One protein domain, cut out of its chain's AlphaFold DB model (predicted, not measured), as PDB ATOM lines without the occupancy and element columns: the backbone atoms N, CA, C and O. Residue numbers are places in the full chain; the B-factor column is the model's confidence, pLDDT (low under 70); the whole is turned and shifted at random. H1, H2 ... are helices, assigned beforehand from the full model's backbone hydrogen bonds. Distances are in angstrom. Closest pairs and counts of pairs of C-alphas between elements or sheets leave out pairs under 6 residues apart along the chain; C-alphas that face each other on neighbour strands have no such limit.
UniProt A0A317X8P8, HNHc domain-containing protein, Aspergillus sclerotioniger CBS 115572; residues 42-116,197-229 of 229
ATOM      1  N   ASN A  42     221.223 122.476 182.371       78.44
ATOM      2  CA  ASN A  42     220.328 123.482 182.955       78.44
ATOM      3  C   ASN A  42     220.896 124.911 182.884       78.44
ATOM      4  O   ASN A  42     220.140 125.869 182.685       78.44
ATOM      5  N   ASN A  43     222.218 125.060 183.002       88.06
ATOM      6  CA  ASN A  43     222.887 126.352 182.866       88.06
ATOM      7  C   ASN A  43     222.797 126.885 181.430       88.06
ATOM      8  O   ASN A  43     222.452 128.051 181.232       88.06
ATOM      9  N   VAL A  44     223.017 126.029 180.425       92.06
ATOM     10  CA  VAL A  44     222.896 126.402 179.003       92.06
ATOM     11  C   VAL A  44     221.455 126.784 178.654       92.06
ATOM     12  O   VAL A  44     221.217 127.804 178.012       92.06
ATOM     13  N   LEU A  45     220.474 126.026 179.146       92.00
ATOM     14  CA  LEU A  45     219.047 126.318 178.971       92.00
ATOM     15  C   LEU A  45     218.630 127.669 179.561       92.00
ATOM     16  O   LEU A  45     217.833 128.394 178.960       92.00
ATOM     17  N   THR A  46     219.157 128.008 180.734       93.88
ATOM     18  CA  THR A  46     218.887 129.295 181.386       93.88
ATOM     19  C   THR A  46     219.534 130.435 180.602       93.88
ATOM     20  O   THR A  46     218.852 131.394 180.245       93.88
ATOM     21  N   ALA A  47     220.802 130.281 180.209       95.00
ATOM     22  CA  ALA A  47     221.509 131.260 179.386       95.00
ATOM     23  C   ALA A  47     220.817 131.505 178.032       95.00
ATOM     24  O   ALA A  47     220.723 132.651 177.582       95.00
ATOM     25  N   ALA A  48     220.280 130.454 177.407       96.31
ATOM     26  CA  ALA A  48     219.518 130.559 176.168       96.31
ATOM     27  C   ALA A  48     218.232 131.382 176.356       96.31
ATOM     28  O   ALA A  48     217.944 132.275 175.558       96.31
ATOM     29  N   LYS A  49     217.478 131.141 177.437       95.94
ATOM     30  CA  LYS A  49     216.275 131.928 177.766       95.94
ATOM     31  C   LYS A  49     216.605 133.401 177.989       95.94
ATOM     32  O   LYS A  49     215.923 134.265 177.438       95.94
ATOM     33  N   ASP A  50     217.677 133.686 178.720       96.25
ATOM     34  CA  ASP A  50     218.123 135.059 178.952       96.25
ATOM     35  C   ASP A  50     218.549 135.737 177.644       96.25
ATOM     36  O   ASP A  50     218.263 136.916 177.417       96.25
ATOM     37  N   ARG A  51     219.204 134.995 176.743       96.62
ATOM     38  CA  ARG A  51     219.594 135.491 175.419       96.62
ATOM     39  C   ARG A  51     218.388 135.829 174.540       96.62
ATOM     40  O   ARG A  51     218.418 136.872 173.884       96.62
ATOM     41  N   ILE A  52     217.334 135.008 174.566       96.00
ATOM     42  CA  ILE A  52     216.054 135.290 173.891       96.00
ATOM     43  C   ILE A  52     215.400 136.546 174.478       96.00
ATOM     44  O   ILE A  52     214.916 137.397 173.732       96.00
ATOM     45  N   ALA A  53     215.394 136.691 175.807       95.44
ATOM     46  CA  ALA A  53     214.766 137.831 176.472       95.44
ATOM     47  C   ALA A  53     215.396 139.172 176.056       95.44
ATOM     48  O   ALA A  53     214.672 140.151 175.860       95.44
ATOM     49  N   ARG A  54     216.723 139.191 175.855       94.88
ATOM     50  CA  ARG A  54     217.494 140.367 175.413       94.88
ATOM     51  C   ARG A  54     217.356 140.714 173.930       94.88
ATOM     52  O   ARG A  54     217.852 141.762 173.531       94.88
ATOM     53  N   TYR A  55     216.724 139.863 173.121       94.50
ATOM     54  CA  TYR A  55     216.528 140.147 171.701       94.50
ATOM     55  C   TYR A  55     215.745 141.449 171.505       94.50
ATOM     56  O   TYR A  55     214.708 141.653 172.152       94.50
ATOM     57  N   THR A  56     216.228 142.304 170.608       91.75
ATOM     58  CA  THR A  56     215.587 143.574 170.268       91.75
ATOM     59  C   THR A  56     214.953 143.486 168.889       91.75
ATOM     60  O   THR A  56     215.600 143.067 167.932       91.75
ATOM     61  N   ASP A  57     213.694 143.909 168.784       88.12
ATOM     62  CA  ASP A  57     212.947 143.831 167.532       88.12
ATOM     63  C   ASP A  57     213.528 144.784 166.479       88.12
ATOM     64  O   ASP A  57     213.684 145.987 166.709       88.12
ATOM     65  N   GLN A  58     213.807 144.244 165.296       88.75
ATOM     66  CA  GLN A  58     214.378 144.951 164.151       88.75
ATOM     67  C   GLN A  58     213.385 145.112 162.984       88.75
ATOM     68  O   GLN A  58     213.768 145.557 161.902       88.75
ATOM     69  N   ARG A  59     212.103 144.789 163.201       86.81
ATOM     70  CA  ARG A  59     210.993 144.802 162.227       86.81
ATOM     71  C   ARG A  59     211.175 143.829 161.059       86.81
ATOM     72  O   ARG A  59     210.924 144.170 159.902       86.81
ATOM     73  N   ARG A  60     211.597 142.607 161.364       85.75
ATOM     74  CA  ARG A  60     211.780 141.514 160.401       85.75
ATOM     75  C   ARG A  60     210.503 140.686 160.210       85.75
ATOM     76  O   ARG A  60     209.605 140.727 161.053       85.75
ATOM     77  N   PRO A  61     210.402 139.903 159.119       85.44
ATOM     78  CA  PRO A  61     209.301 138.959 158.943       85.44
ATOM     79  C   PRO A  61     209.191 137.977 160.120       85.44
ATOM     80  O   PRO A  61     210.193 137.431 160.567       85.44
ATOM     81  N   HIS A  62     207.973 137.721 160.603       83.56
ATOM     82  CA  HIS A  62     207.682 136.744 161.669       83.56
ATOM     83  C   HIS A  62     208.402 136.974 163.013       83.56
ATOM     84  O   HIS A  62     208.468 136.072 163.849       83.56
ATOM     85  N   GLU A  63     208.959 138.163 163.238       88.19
ATOM     86  CA  GLU A  63     209.744 138.481 164.432       88.19
ATOM     87  C   GLU A  63     208.894 138.539 165.711       88.19
ATOM     88  O   GLU A  63     209.362 138.176 166.788       88.19
ATOM     89  N   ASP A  64     207.606 138.861 165.571       89.94
ATOM     90  CA  ASP A  64     206.589 138.756 166.623       89.94
ATOM     91  C   ASP A  64     206.509 137.341 167.222       89.94
ATOM     92  O   ASP A  64     206.205 137.153 168.402       89.94
ATOM     93  N   SER A  65     206.840 136.334 166.411       90.25
ATOM     94  CA  SER A  65     206.835 134.928 166.789       90.25
ATOM     95  C   SER A  65     208.208 134.412 167.240       90.25
ATOM     96  O   SER A  65     208.291 133.270 167.694       90.25
ATOM     97  N   LEU A  66     209.280 135.214 167.171       94.31
ATOM     98  CA  LEU A  66     210.648 134.763 167.458       94.31
ATOM     99  C   LEU A  66     210.821 134.346 168.918       94.31
ATOM    100  O   LEU A  66     211.174 133.201 169.203       94.31
ATOM    101  N   LYS A  67     210.538 135.258 169.854       95.00
ATOM    102  CA  LYS A  67     210.652 134.986 171.295       95.00
ATOM    103  C   LYS A  67     209.759 133.819 171.740       95.00
ATOM    104  O   LYS A  67     210.295 132.877 172.332       95.00
ATOM    105  N   PRO A  68     208.438 133.816 171.459       94.25
ATOM    106  CA  PRO A  68     207.584 132.699 171.856       94.25
ATOM    107  C   PRO A  68     207.940 131.400 171.120       94.25
ATOM    108  O   PRO A  68     207.867 130.330 171.720       94.25
ATOM    109  N   GLY A  69     208.375 131.475 169.859       93.12
ATOM    110  CA  GLY A  69     208.782 130.319 169.064       93.12
ATOM    111  C   GLY A  69     210.025 129.633 169.624       93.12
ATOM    112  O   GLY A  69     209.989 128.437 169.907       93.12
ATOM    113  N   LEU A  70     211.108 130.382 169.857       95.56
ATOM    114  CA  LEU A  70     212.336 129.836 170.446       95.56
ATOM    115  C   LEU A  70     212.101 129.305 171.865       95.56
ATOM    116  O   LEU A  70     212.574 128.220 172.203       95.56
ATOM    117  N   ALA A  71     211.314 130.014 172.680       94.69
ATOM    118  CA  ALA A  71     210.931 129.527 174.002       94.69
ATOM    119  C   ALA A  71     210.144 128.206 173.924       94.69
ATOM    120  O   ALA A  71     210.370 127.308 174.737       94.69
ATOM    121  N   ALA A  72     209.260 128.056 172.933       94.00
ATOM    122  CA  ALA A  72     208.533 126.815 172.699       94.00
ATOM    123  C   ALA A  72     209.470 125.672 172.277       94.00
ATOM    124  O   ALA A  72     209.350 124.576 172.819       94.00
ATOM    125  N   PHE A  73     210.441 125.909 171.389       93.62
ATOM    126  CA  PHE A  73     211.437 124.886 171.044       93.62
ATOM    127  C   PHE A  73     212.211 124.407 172.277       93.62
ATOM    128  O   PHE A  73     212.341 123.203 172.488       93.62
ATOM    129  N   LEU A  74     212.631 125.327 173.150       94.81
ATOM    130  CA  LEU A  74     213.301 124.964 174.402       94.81
ATOM    131  C   LEU A  74     212.391 124.229 175.397       94.81
ATOM    132  O   LEU A  74     212.890 123.518 176.263       94.81
ATOM    133  N   ALA A  75     211.072 124.398 175.316       93.25
ATOM    134  CA  ALA A  75     210.131 123.738 176.217       93.25
ATOM    135  C   ALA A  75     209.708 122.343 175.728       93.25
ATOM    136  O   ALA A  75     209.486 121.453 176.547       93.25
ATOM    137  N   TRP A  76     209.575 122.160 174.411       92.44
ATOM    138  CA  TRP A  76     208.881 121.006 173.830       92.44
ATOM    139  C   TRP A  76     209.776 120.040 173.059       92.44
ATOM    140  O   TRP A  76     209.347 118.911 172.811       92.44
ATOM    141  N   LEU A  77     210.993 120.438 172.678       91.56
ATOM    142  CA  LEU A  77     211.913 119.508 172.026       91.56
ATOM    143  C   LEU A  77     212.344 118.383 172.981       91.56
ATOM    144  O   LEU A  77     212.459 118.599 174.196       91.56
ATOM    145  N   PRO A  78     212.588 117.174 172.441       90.56
ATOM    146  CA  PRO A  78     213.105 116.065 173.224       90.56
ATOM    147  C   PRO A  78     214.537 116.335 173.697       90.56
ATOM    148  O   PRO A  78     215.243 117.199 173.171       90.56
ATOM    149  N   ASP A  79     214.977 115.522 174.657       88.19
ATOM    150  CA  ASP A  79     216.362 115.515 175.127       88.19
ATOM    151  C   ASP A  79     217.343 115.289 173.962       88.19
ATOM    152  O   ASP A  79     217.078 114.526 173.024       88.19
ATOM    153  N   GLY A  80     218.482 115.965 174.028       88.50
ATOM    154  CA  GLY A  80     219.481 116.107 172.974       88.50
ATOM    155  C   GLY A  80     219.147 117.235 171.998       88.50
ATOM    156  O   GLY A  80     220.012 118.044 171.673       88.50
ATOM    157  N   GLY A  81     217.893 117.320 171.547       91.81
ATOM    158  CA  GLY A  81     217.478 118.350 170.595       91.81
ATOM    159  C   GLY A  81     217.332 119.719 171.237       91.81
ATOM    160  O   GLY A  81     217.822 120.719 170.716       91.81
ATOM    161  N   ARG A  82     216.705 119.761 172.415       93.62
ATOM    162  CA  ARG A  82     216.574 120.984 173.207       93.62
ATOM    163  C   ARG A  82     217.935 121.595 173.547       93.62
ATOM    164  O   ARG A  82     218.092 122.807 173.438       93.62
ATOM    165  N   GLU A  83     218.898 120.773 173.949       93.50
ATOM    166  CA  GLU A  83     220.248 121.199 174.321       93.50
ATOM    167  C   GLU A  83     221.002 121.742 173.104       93.50
ATOM    168  O   GLU A  83     221.553 122.836 173.182       93.50
ATOM    169  N   ALA A  84     220.916 121.064 171.954       93.25
ATOM    170  CA  ALA A  84     221.507 121.557 170.713       93.25
ATOM    171  C   ALA A  84     220.948 122.937 170.323       93.25
ATOM    172  O   ALA A  84     221.708 123.846 169.985       93.25
ATOM    173  N   ILE A  85     219.622 123.131 170.388       94.88
ATOM    174  CA  ILE A  85     219.013 124.437 170.084       94.88
ATOM    175  C   ILE A  85     219.416 125.495 171.122       94.88
ATOM    176  O   ILE A  85     219.675 126.641 170.757       94.88
ATOM    177  N   ALA A  86     219.498 125.129 172.403       95.81
ATOM    178  CA  ALA A  86     219.947 126.039 173.451       95.81
ATOM    179  C   ALA A  86     221.385 126.527 173.206       95.81
ATOM    180  O   ALA A  86     221.647 127.721 173.342       95.81
ATOM    181  N   GLU A  87     222.286 125.639 172.785       95.12
ATOM    182  CA  GLU A  87     223.657 125.996 172.412       95.12
ATOM    183  C   GLU A  87     223.702 126.972 171.231       95.12
ATOM    184  O   GLU A  87     224.400 127.979 171.310       95.12
ATOM    185  N   ASP A  88     222.917 126.750 170.172       94.94
ATOM    186  CA  ASP A  88     222.857 127.682 169.033       94.94
ATOM    187  C   ASP A  88     222.369 129.068 169.443       94.94
ATOM    188  O   ASP A  88     222.897 130.077 168.981       94.94
ATOM    189  N   ILE A  89     221.368 129.124 170.325       96.31
ATOM    190  CA  ILE A  89     220.851 130.388 170.848       96.31
ATOM    191  C   ILE A  89     221.940 131.111 171.638       96.31
ATOM    192  O   ILE A  89     222.128 132.309 171.448       96.31
ATOM    193  N   VAL A  90     222.660 130.407 172.515       96.62
ATOM    194  CA  VAL A  90     223.743 130.999 173.317       96.62
ATOM    195  C   VAL A  90     224.897 131.468 172.427       96.62
ATOM    196  O   VAL A  90     225.428 132.556 172.648       96.62
ATOM    197  N   ASN A  91     225.243 130.691 171.400       95.50
ATOM    198  CA  ASN A  91     226.307 131.007 170.446       95.50
ATOM    199  C   ASN A  91     225.920 132.106 169.443       95.50
ATOM    200  O   ASN A  91     226.796 132.658 168.779       95.50
ATOM    201  N   ALA A  92     224.636 132.460 169.335       95.44
ATOM    202  CA  ALA A  92     224.168 133.585 168.538       95.44
ATOM    203  C   ALA A  92     224.466 134.921 169.245       95.44
ATOM    204  O   ALA A  92     223.634 135.492 169.960       95.44
ATOM    205  N   ILE A  93     225.675 135.438 169.023       92.94
ATOM    206  CA  ILE A  93     226.207 136.653 169.655       92.94
ATOM    207  C   ILE A  93     225.380 137.884 169.263       92.94
ATOM    208  O   ILE A  93     225.122 138.748 170.099       92.94
ATOM    209  N   THR A  94     224.931 137.959 168.008       94.50
ATOM    210  CA  THR A  94     224.131 139.082 167.493       94.50
ATOM    211  C   THR A  94     222.663 138.703 167.326       94.50
ATOM    212  O   THR A  94     222.314 137.530 167.189       94.50
ATOM    213  N   ASP A  95     221.772 139.697 167.341       94.69
ATOM    214  CA  ASP A  95     220.344 139.473 167.072       94.69
ATOM    215  C   ASP A  95     220.106 138.972 165.639       94.69
ATOM    216  O   ASP A  95     219.181 138.209 165.388       94.69
ATOM    217  N   ASP A  96     221.003 139.281 164.706       93.38
ATOM    218  CA  ASP A  96     220.980 138.749 163.338       93.38
ATOM    219  C   ASP A  96     221.186 137.241 163.314       93.38
ATOM    220  O   ASP A  96     220.443 136.518 162.650       93.38
ATOM    221  N   GLN A  97     222.144 136.755 164.101       94.31
ATOM    222  CA  GLN A  97     222.382 135.326 164.254       94.31
ATOM    223  C   GLN A  97     221.212 134.649 164.969       94.31
ATOM    224  O   GLN A  97     220.785 133.574 164.555       94.31
ATOM    225  N   LEU A  98     220.640 135.286 165.997       95.81
ATOM    226  CA  LEU A  98     219.517 134.698 166.727       95.81
ATOM    227  C   LEU A  98     218.261 134.607 165.849       95.81
ATOM    228  O   LEU A  98     217.557 133.595 165.863       95.81
ATOM    229  N   TYR A  99     218.014 135.632 165.035       94.88
ATOM    230  CA  TYR A  99     216.969 135.599 164.022       94.88
ATOM    231  C   TYR A  99     217.234 134.516 162.971       94.88
ATOM    232  O   TYR A  99     216.302 133.815 162.591       94.88
ATOM    233  N   ALA A 100     218.481 134.318 162.533       93.12
ATOM    234  CA  ALA A 100     218.824 133.245 161.599       93.12
ATOM    235  C   ALA A 100     218.537 131.849 162.180       93.12
ATOM    236  O   ALA A 100     217.969 131.009 161.480       93.12
ATOM    237  N   VAL A 101     218.842 131.613 163.463       94.25
ATOM    238  CA  VAL A 101     218.463 130.375 164.172       94.25
ATOM    239  C   VAL A 101     216.944 130.189 164.147       94.25
ATOM    240  O   VAL A 101     216.454 129.144 163.719       94.25
ATOM    241  N   PHE A 102     216.181 131.216 164.535       94.81
ATOM    242  CA  PHE A 102     214.718 131.159 164.506       94.81
ATOM    243  C   PHE A 102     214.169 130.911 163.098       94.81
ATOM    244  O   PHE A 102     213.337 130.025 162.912       94.81
ATOM    245  N   SER A 103     214.652 131.654 162.104       91.31
ATOM    246  CA  SER A 103     214.231 131.530 160.712       91.31
ATOM    247  C   SER A 103     214.507 130.128 160.180       91.31
ATOM    248  O   SER A 103     213.663 129.578 159.485       91.31
ATOM    249  N   THR A 104     215.651 129.540 160.536       91.19
ATOM    250  CA  THR A 104     216.018 128.176 160.139       91.19
ATOM    251  C   THR A 104     215.048 127.163 160.736       91.19
ATOM    252  O   THR A 104     214.522 126.322 160.019       91.19
ATOM    253  N   LEU A 105     214.730 127.270 162.028       91.69
ATOM    254  CA  LEU A 105     213.749 126.395 162.681       91.69
ATOM    255  C   LEU A 105     212.331 126.582 162.119       91.69
ATOM    256  O   LEU A 105     211.590 125.614 161.935       91.69
ATOM    257  N   LEU A 106     211.942 127.820 161.824       88.56
ATOM    258  CA  LEU A 106     210.648 128.142 161.235       88.56
ATOM    259  C   LEU A 106     210.502 127.499 159.849       88.56
ATOM    260  O   LEU A 106     209.504 126.823 159.601       88.56
ATOM    261  N   THR A 107     211.484 127.678 158.964       84.44
ATOM    262  CA  THR A 107     211.424 127.180 157.581       84.44
ATOM    263  C   THR A 107     211.676 125.685 157.475       84.44
ATOM    264  O   THR A 107     211.024 125.029 156.670       84.44
ATOM    265  N   ALA A 108     212.573 125.135 158.291       84.94
ATOM    266  CA  ALA A 108     212.930 123.724 158.238       84.94
ATOM    267  C   ALA A 108     211.973 122.824 159.021       84.94
ATOM    268  O   ALA A 108     211.906 121.642 158.701       84.94
ATOM    269  N   ILE A 109     211.267 123.339 160.040       85.94
ATOM    270  CA  ILE A 109     210.379 122.545 160.909       85.94
ATOM    271  C   ILE A 109     208.927 123.002 160.815       85.94
ATOM    272  O   ILE A 109     208.046 122.248 160.410       85.94
ATOM    273  N   LEU A 110     208.643 124.243 161.206       83.75
ATOM    274  CA  LEU A 110     207.260 124.662 161.445       83.75
ATOM    275  C   LEU A 110     206.451 124.854 160.162       83.75
ATOM    276  O   LEU A 110     205.265 124.525 160.147       83.75
ATOM    277  N   ILE A 111     207.059 125.396 159.104       81.88
ATOM    278  CA  ILE A 111     206.384 125.593 157.816       81.88
ATOM    279  C   ILE A 111     206.014 124.237 157.189       81.88
ATOM    280  O   ILE A 111     204.820 124.040 156.957       81.88
ATOM    281  N   PRO A 112     206.945 123.275 157.016       74.25
ATOM    282  CA  PRO A 112     206.624 121.929 156.534       74.25
ATOM    283  C   PRO A 112     205.537 121.231 157.362       74.25
ATOM    284  O   PRO A 112     204.618 120.621 156.826       74.25
ATOM    285  N   MET A 113     205.581 121.378 158.690       73.62
ATOM    286  CA  MET A 113     204.581 120.797 159.600       73.62
ATOM    287  C   MET A 113     203.197 121.451 159.497       73.62
ATOM    288  O   MET A 113     202.197 120.843 159.874       73.62
ATOM    289  N   LYS A 114     203.117 122.683 158.984       70.25
ATOM    290  CA  LYS A 114     201.858 123.406 158.762       70.25
ATOM    291  C   LYS A 114     201.319 123.267 157.346       70.25
ATOM    292  O   LYS A 114     200.123 123.504 157.149       70.25
ATOM    293  N   THR A 115     202.154 122.929 156.364       61.34
ATOM    294  CA  THR A 115     201.690 122.732 154.992       61.34
ATOM    295  C   THR A 115     200.772 121.522 154.951       61.34
ATOM    296  O   THR A 115     201.202 120.383 155.113       61.34
ATOM    297  N   ARG A 116     199.476 121.781 154.764       52.66
ATOM    298  CA  ARG A 116     198.514 120.720 154.480       52.66
ATOM    299  C   ARG A 116     198.924 120.056 153.166       52.66
ATOM    300  O   ARG A 116     199.287 120.787 152.239       52.66
ATOM    301  N   THR A 197     216.870 120.696 151.220       53.78
ATOM    302  CA  THR A 197     216.395 119.398 151.724       53.78
ATOM    303  C   THR A 197     217.408 118.766 152.674       53.78
ATOM    304  O   THR A 197     217.013 118.281 153.733       53.78
ATOM    305  N   SER A 198     218.709 118.847 152.345       64.75
ATOM    306  CA  SER A 198     219.796 118.481 153.276       64.75
ATOM    307  C   SER A 198     219.678 119.310 154.550       64.75
ATOM    308  O   SER A 198     219.675 118.769 155.650       64.75
ATOM    309  N   THR A 199     219.439 120.617 154.402       71.00
ATOM    310  CA  THR A 199     219.280 121.530 155.539       71.00
ATOM    311  C   THR A 199     218.045 121.201 156.389       71.00
ATOM    312  O   THR A 199     218.133 121.203 157.614       71.00
ATOM    313  N   ALA A 200     216.897 120.876 155.783       77.69
ATOM    314  CA  ALA A 200     215.687 120.537 156.537       77.69
ATOM    315  C   ALA A 200     215.839 119.238 157.345       77.69
ATOM    316  O   ALA A 200     215.438 119.180 158.509       77.69
ATOM    317  N   TRP A 201     216.462 118.218 156.753       80.62
ATOM    318  CA  TRP A 201     216.741 116.945 157.418       80.62
ATOM    319  C   TRP A 201     217.816 117.051 158.494       80.62
ATOM    320  O   TRP A 201     217.656 116.482 159.572       80.62
ATOM    321  N   GLU A 202     218.868 117.832 158.257       86.31
ATOM    322  CA  GLU A 202     219.871 118.138 159.275       86.31
ATOM    323  C   GLU A 202     219.234 118.818 160.487       86.31
ATOM    324  O   GLU A 202     219.448 118.381 161.618       86.31
ATOM    325  N   VAL A 203     218.392 119.832 160.264       88.69
ATOM    326  CA  VAL A 203     217.673 120.515 161.347       88.69
ATOM    327  C   VAL A 203     216.707 119.556 162.047       88.69
ATOM    328  O   VAL A 203     216.642 119.563 163.277       88.69
ATOM    329  N   LEU A 204     216.002 118.692 161.307       87.56
ATOM    330  CA  LEU A 204     215.108 117.683 161.879       87.56
ATOM    331  C   LEU A 204     215.872 116.699 162.772       87.56
ATOM    332  O   LEU A 204     215.483 116.491 163.919       87.56
ATOM    333  N   TRP A 205     216.985 116.134 162.308       87.81
ATOM    334  CA  TRP A 205     217.808 115.230 163.116       87.81
ATOM    335  C   TRP A 205     218.438 115.926 164.313       87.81
ATOM    336  O   TRP A 205     218.581 115.310 165.367       87.81
ATOM    337  N   ARG A 206     218.786 117.206 164.182       89.62
ATOM    338  CA  ARG A 206     219.313 117.988 165.296       89.62
ATOM    339  C   ARG A 206     218.246 118.238 166.357       89.62
ATOM    340  O   ARG A 206     218.519 118.060 167.535       89.62
ATOM    341  N   CYS A 207     217.024 118.574 165.945       90.00
ATOM    342  CA  CYS A 207     215.881 118.766 166.842       90.00
ATOM    343  C   CYS A 207     215.376 117.446 167.448       90.00
ATOM    344  O   CYS A 207     214.870 117.432 168.570       90.00
ATOM    345  N   PHE A 208     215.512 116.333 166.726       89.62
ATOM    346  CA  PHE A 208     215.012 115.017 167.120       89.62
ATOM    347  C   PHE A 208     216.087 113.930 166.926       89.62
ATOM    348  O   PHE A 208     215.948 113.065 166.055       89.62
ATOM    349  N   PRO A 209     217.139 113.890 167.769       87.19
ATOM    350  CA  PRO A 209     218.292 112.998 167.572       87.19
ATOM    351  C   PRO A 209     217.934 111.511 167.502       87.19
ATOM    352  O   PRO A 209     218.589 110.726 166.814       87.19
ATOM    353  N   ARG A 210     216.850 111.114 168.179       84.81
ATOM    354  CA  ARG A 210     216.359 109.732 168.169       84.81
ATOM    355  C   ARG A 210     215.854 109.273 166.801       84.81
ATOM    356  O   ARG A 210     215.906 108.079 166.539       84.81
ATOM    357  N   ILE A 211     215.411 110.188 165.933       82.44
ATOM    358  CA  ILE A 211     215.007 109.853 164.556       82.44
ATOM    359  C   ILE A 211     216.209 109.295 163.790       82.44
ATOM    360  O   ILE A 211     216.120 108.234 163.179       82.44
ATOM    361  N   ARG A 212     217.366 109.955 163.909       81.12
ATOM    362  CA  ARG A 212     218.614 109.487 163.298       81.12
ATOM    363  C   ARG A 212     219.088 108.165 163.905       81.12
ATOM    364  O   ARG A 212     219.521 107.279 163.182       81.12
ATOM    365  N   GLN A 213     218.976 108.014 165.227       81.50
ATOM    366  CA  GLN A 213     219.343 106.769 165.923       81.50
ATOM    367  C   GLN A 213     218.454 105.583 165.534       81.50
ATOM    368  O   GLN A 213     218.916 104.447 165.550       81.50
ATOM    369  N   ALA A 214     217.198 105.839 165.165       79.88
ATOM    370  CA  ALA A 214     216.281 104.820 164.666       79.88
ATOM    371  C   ALA A 214     216.592 104.372 163.223       79.88
ATOM    372  O   ALA A 214     215.891 103.512 162.701       79.88
ATOM    373  N   GLY A 215     217.619 104.941 162.577       77.19
ATOM    374  CA  GLY A 215     217.996 104.600 161.205       77.19
ATOM    375  C   GLY A 215     217.024 105.132 160.150       77.19
ATOM    376  O   GLY A 215     216.987 104.608 159.041       77.19
ATOM    377  N   MET A 216     216.225 106.149 160.490       75.25
ATOM    378  CA  MET A 216     215.306 106.782 159.548       75.25
ATOM    379  C   MET A 216     216.088 107.717 158.616       75.25
ATOM    380  O   MET A 216     216.760 108.641 159.088       75.25
ATOM    381  N   THR A 217     215.998 107.475 157.308       75.12
ATOM    382  CA  THR A 217     216.659 108.268 156.263       75.12
ATOM    383  C   THR A 217     215.629 108.974 155.384       75.12
ATOM    384  O   THR A 217     214.427 108.714 155.489       75.12
ATOM    385  N   VAL A 218     216.097 109.874 154.515       70.31
ATOM    386  CA  VAL A 218     215.237 110.591 153.559       70.31
ATOM    387  C   VAL A 218     214.500 109.613 152.647       70.31
ATOM    388  O   VAL A 218     213.328 109.799 152.343       70.31
ATOM    389  N   GLU A 219     215.183 108.542 152.255       67.19
ATOM    390  CA  GLU A 219     214.702 107.531 151.319       67.19
ATOM    391  C   GLU A 219     213.747 106.538 151.984       67.19
ATOM    392  O   GLU A 219     212.919 105.930 151.312       67.19
ATOM    393  N   SER A 220     213.865 106.349 153.300       67.12
ATOM    394  CA  SER A 220     213.151 105.295 154.015       67.12
ATOM    395  C   SER A 220     211.952 105.783 154.826       67.12
ATOM    396  O   SER A 220     211.138 104.975 155.267       67.12
ATOM    397  N   ILE A 221     211.798 107.094 155.003       66.69
ATOM    398  CA  ILE A 221     210.776 107.701 155.866       66.69
ATOM    399  C   ILE A 221     209.327 107.303 155.532       66.69
ATOM    400  O   ILE A 221     208.506 107.195 156.442       66.69
ATOM    401  N   ASN A 222     209.020 107.065 154.254       61.72
ATOM    402  CA  ASN A 222     207.687 106.670 153.792       61.72
ATOM    403  C   ASN A 222     207.515 105.150 153.680       61.72
ATOM    404  O   ASN A 222     206.435 104.685 153.330       61.72
ATOM    405  N   SER A 223     208.552 104.363 153.970       62.78
ATOM    406  CA  SER A 223     208.481 102.913 153.830       62.78
ATOM    407  C   SER A 223     207.625 102.315 154.953       62.78
ATOM    408  O   SER A 223     208.014 102.394 156.122       62.78
ATOM    409  N   PRO A 224     206.507 101.629 154.643       55.91
ATOM    410  CA  PRO A 224     205.586 101.087 155.648       55.91
ATOM    411  C   PRO A 224     206.139  99.867 156.420       55.91
ATOM    412  O   PRO A 224     205.404  99.203 157.141       55.91
ATOM    413  N   ILE A 225     207.428  99.535 156.268       55.81
ATOM    414  CA  ILE A 225     208.034  98.263 156.707       55.81
ATOM    415  C   ILE A 225     208.825  98.407 158.027       55.81
ATOM    416  O   ILE A 225     209.394  97.439 158.528       55.81
ATOM    417  N   TYR A 226     208.849  99.581 158.665       48.97
ATOM    418  CA  TYR A 226     209.556  99.734 159.943       48.97
ATOM    419  C   TYR A 226     208.794  99.103 161.119       48.97
ATOM    420  O   TYR A 226     208.074  99.767 161.860       48.97
ATOM    421  N   GLY A 227     209.007  97.799 161.309       39.69
ATOM    422  CA  GLY A 227     208.457  97.026 162.419       39.69
ATOM    423  C   GLY A 227     208.888  95.561 162.402       39.69
ATOM    424  O   GLY A 227     208.039  94.680 162.318       39.69
ATOM    425  N   GLY A 228     210.191  95.277 162.471       36.94
ATOM    426  CA  GLY A 228     210.665  93.893 162.550       36.94
ATOM    427  C   GLY A 228     212.157  93.750 162.816       36.94
ATOM    428  O   GLY A 228     212.919  93.544 161.881       36.94
ATOM    429  N   HIS A 229     212.543  93.818 164.091       30.41
ATOM    430  CA  HIS A 229     213.654  93.055 164.665       30.41
ATOM    431  C   HIS A 229     213.319  92.717 166.117       30.41
ATOM    432  O   HIS A 229     212.847  93.631 166.837       30.41
TER     433      HIS A 229
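Overview. This is residues 42 to 116 and 197 to 229 of the 229 residues of the protein "HNHc domain-containing protein" of Aspergillus sclerotioniger CBS 115572 (UniProt A0A317X8P8). H1 to H4 fold back and forth into a body of mostly crossed helices; H5 crosses H4, and past short H6 a tail, residues 214 to 229, trails away. The printed part has 108 residues with six named helices, H1 to H6, all helix. It is elongated, 49 by 32 by 19 A, and only just compact, close to loose: radius of gyration of the C-alphas 15.3 A.

Arrangement. H1, residues 42 to 53, touches H3, residues 81 to 91, the hub; the closest C-alphas, Ala 48 and Val 90, are 5.1 A apart. H1 and H2, residues 63 to 76, form a hairpin, tilt 14 degrees. H4, residues 95 to 114, touches H5, residues 197 to 207, with residues 104 to 109 alone, about perpendicular at 81 degrees; the closest C-alphas, Ala 108 and Ala 200, are 4.5 A apart. Every O i to N i+4 pair is within hydrogen-bond range in H1, H3 and H5, but 8 of 10 in H2 and 14 of 16 in H4.

Along the chain. C-alpha 42 begins H1 at (220.328, 123.482, 182.955). H4 is 25.9 A long. H6, residues 209 to 213, near H5, ends at (219.343, 106.769, 165.923).

Size, cuts and confidence. Residues 117 to 196 are cut out; C-alphas 116 and 197 are 18.1 A apart. Residues 219 to 229 are under pLDDT 70.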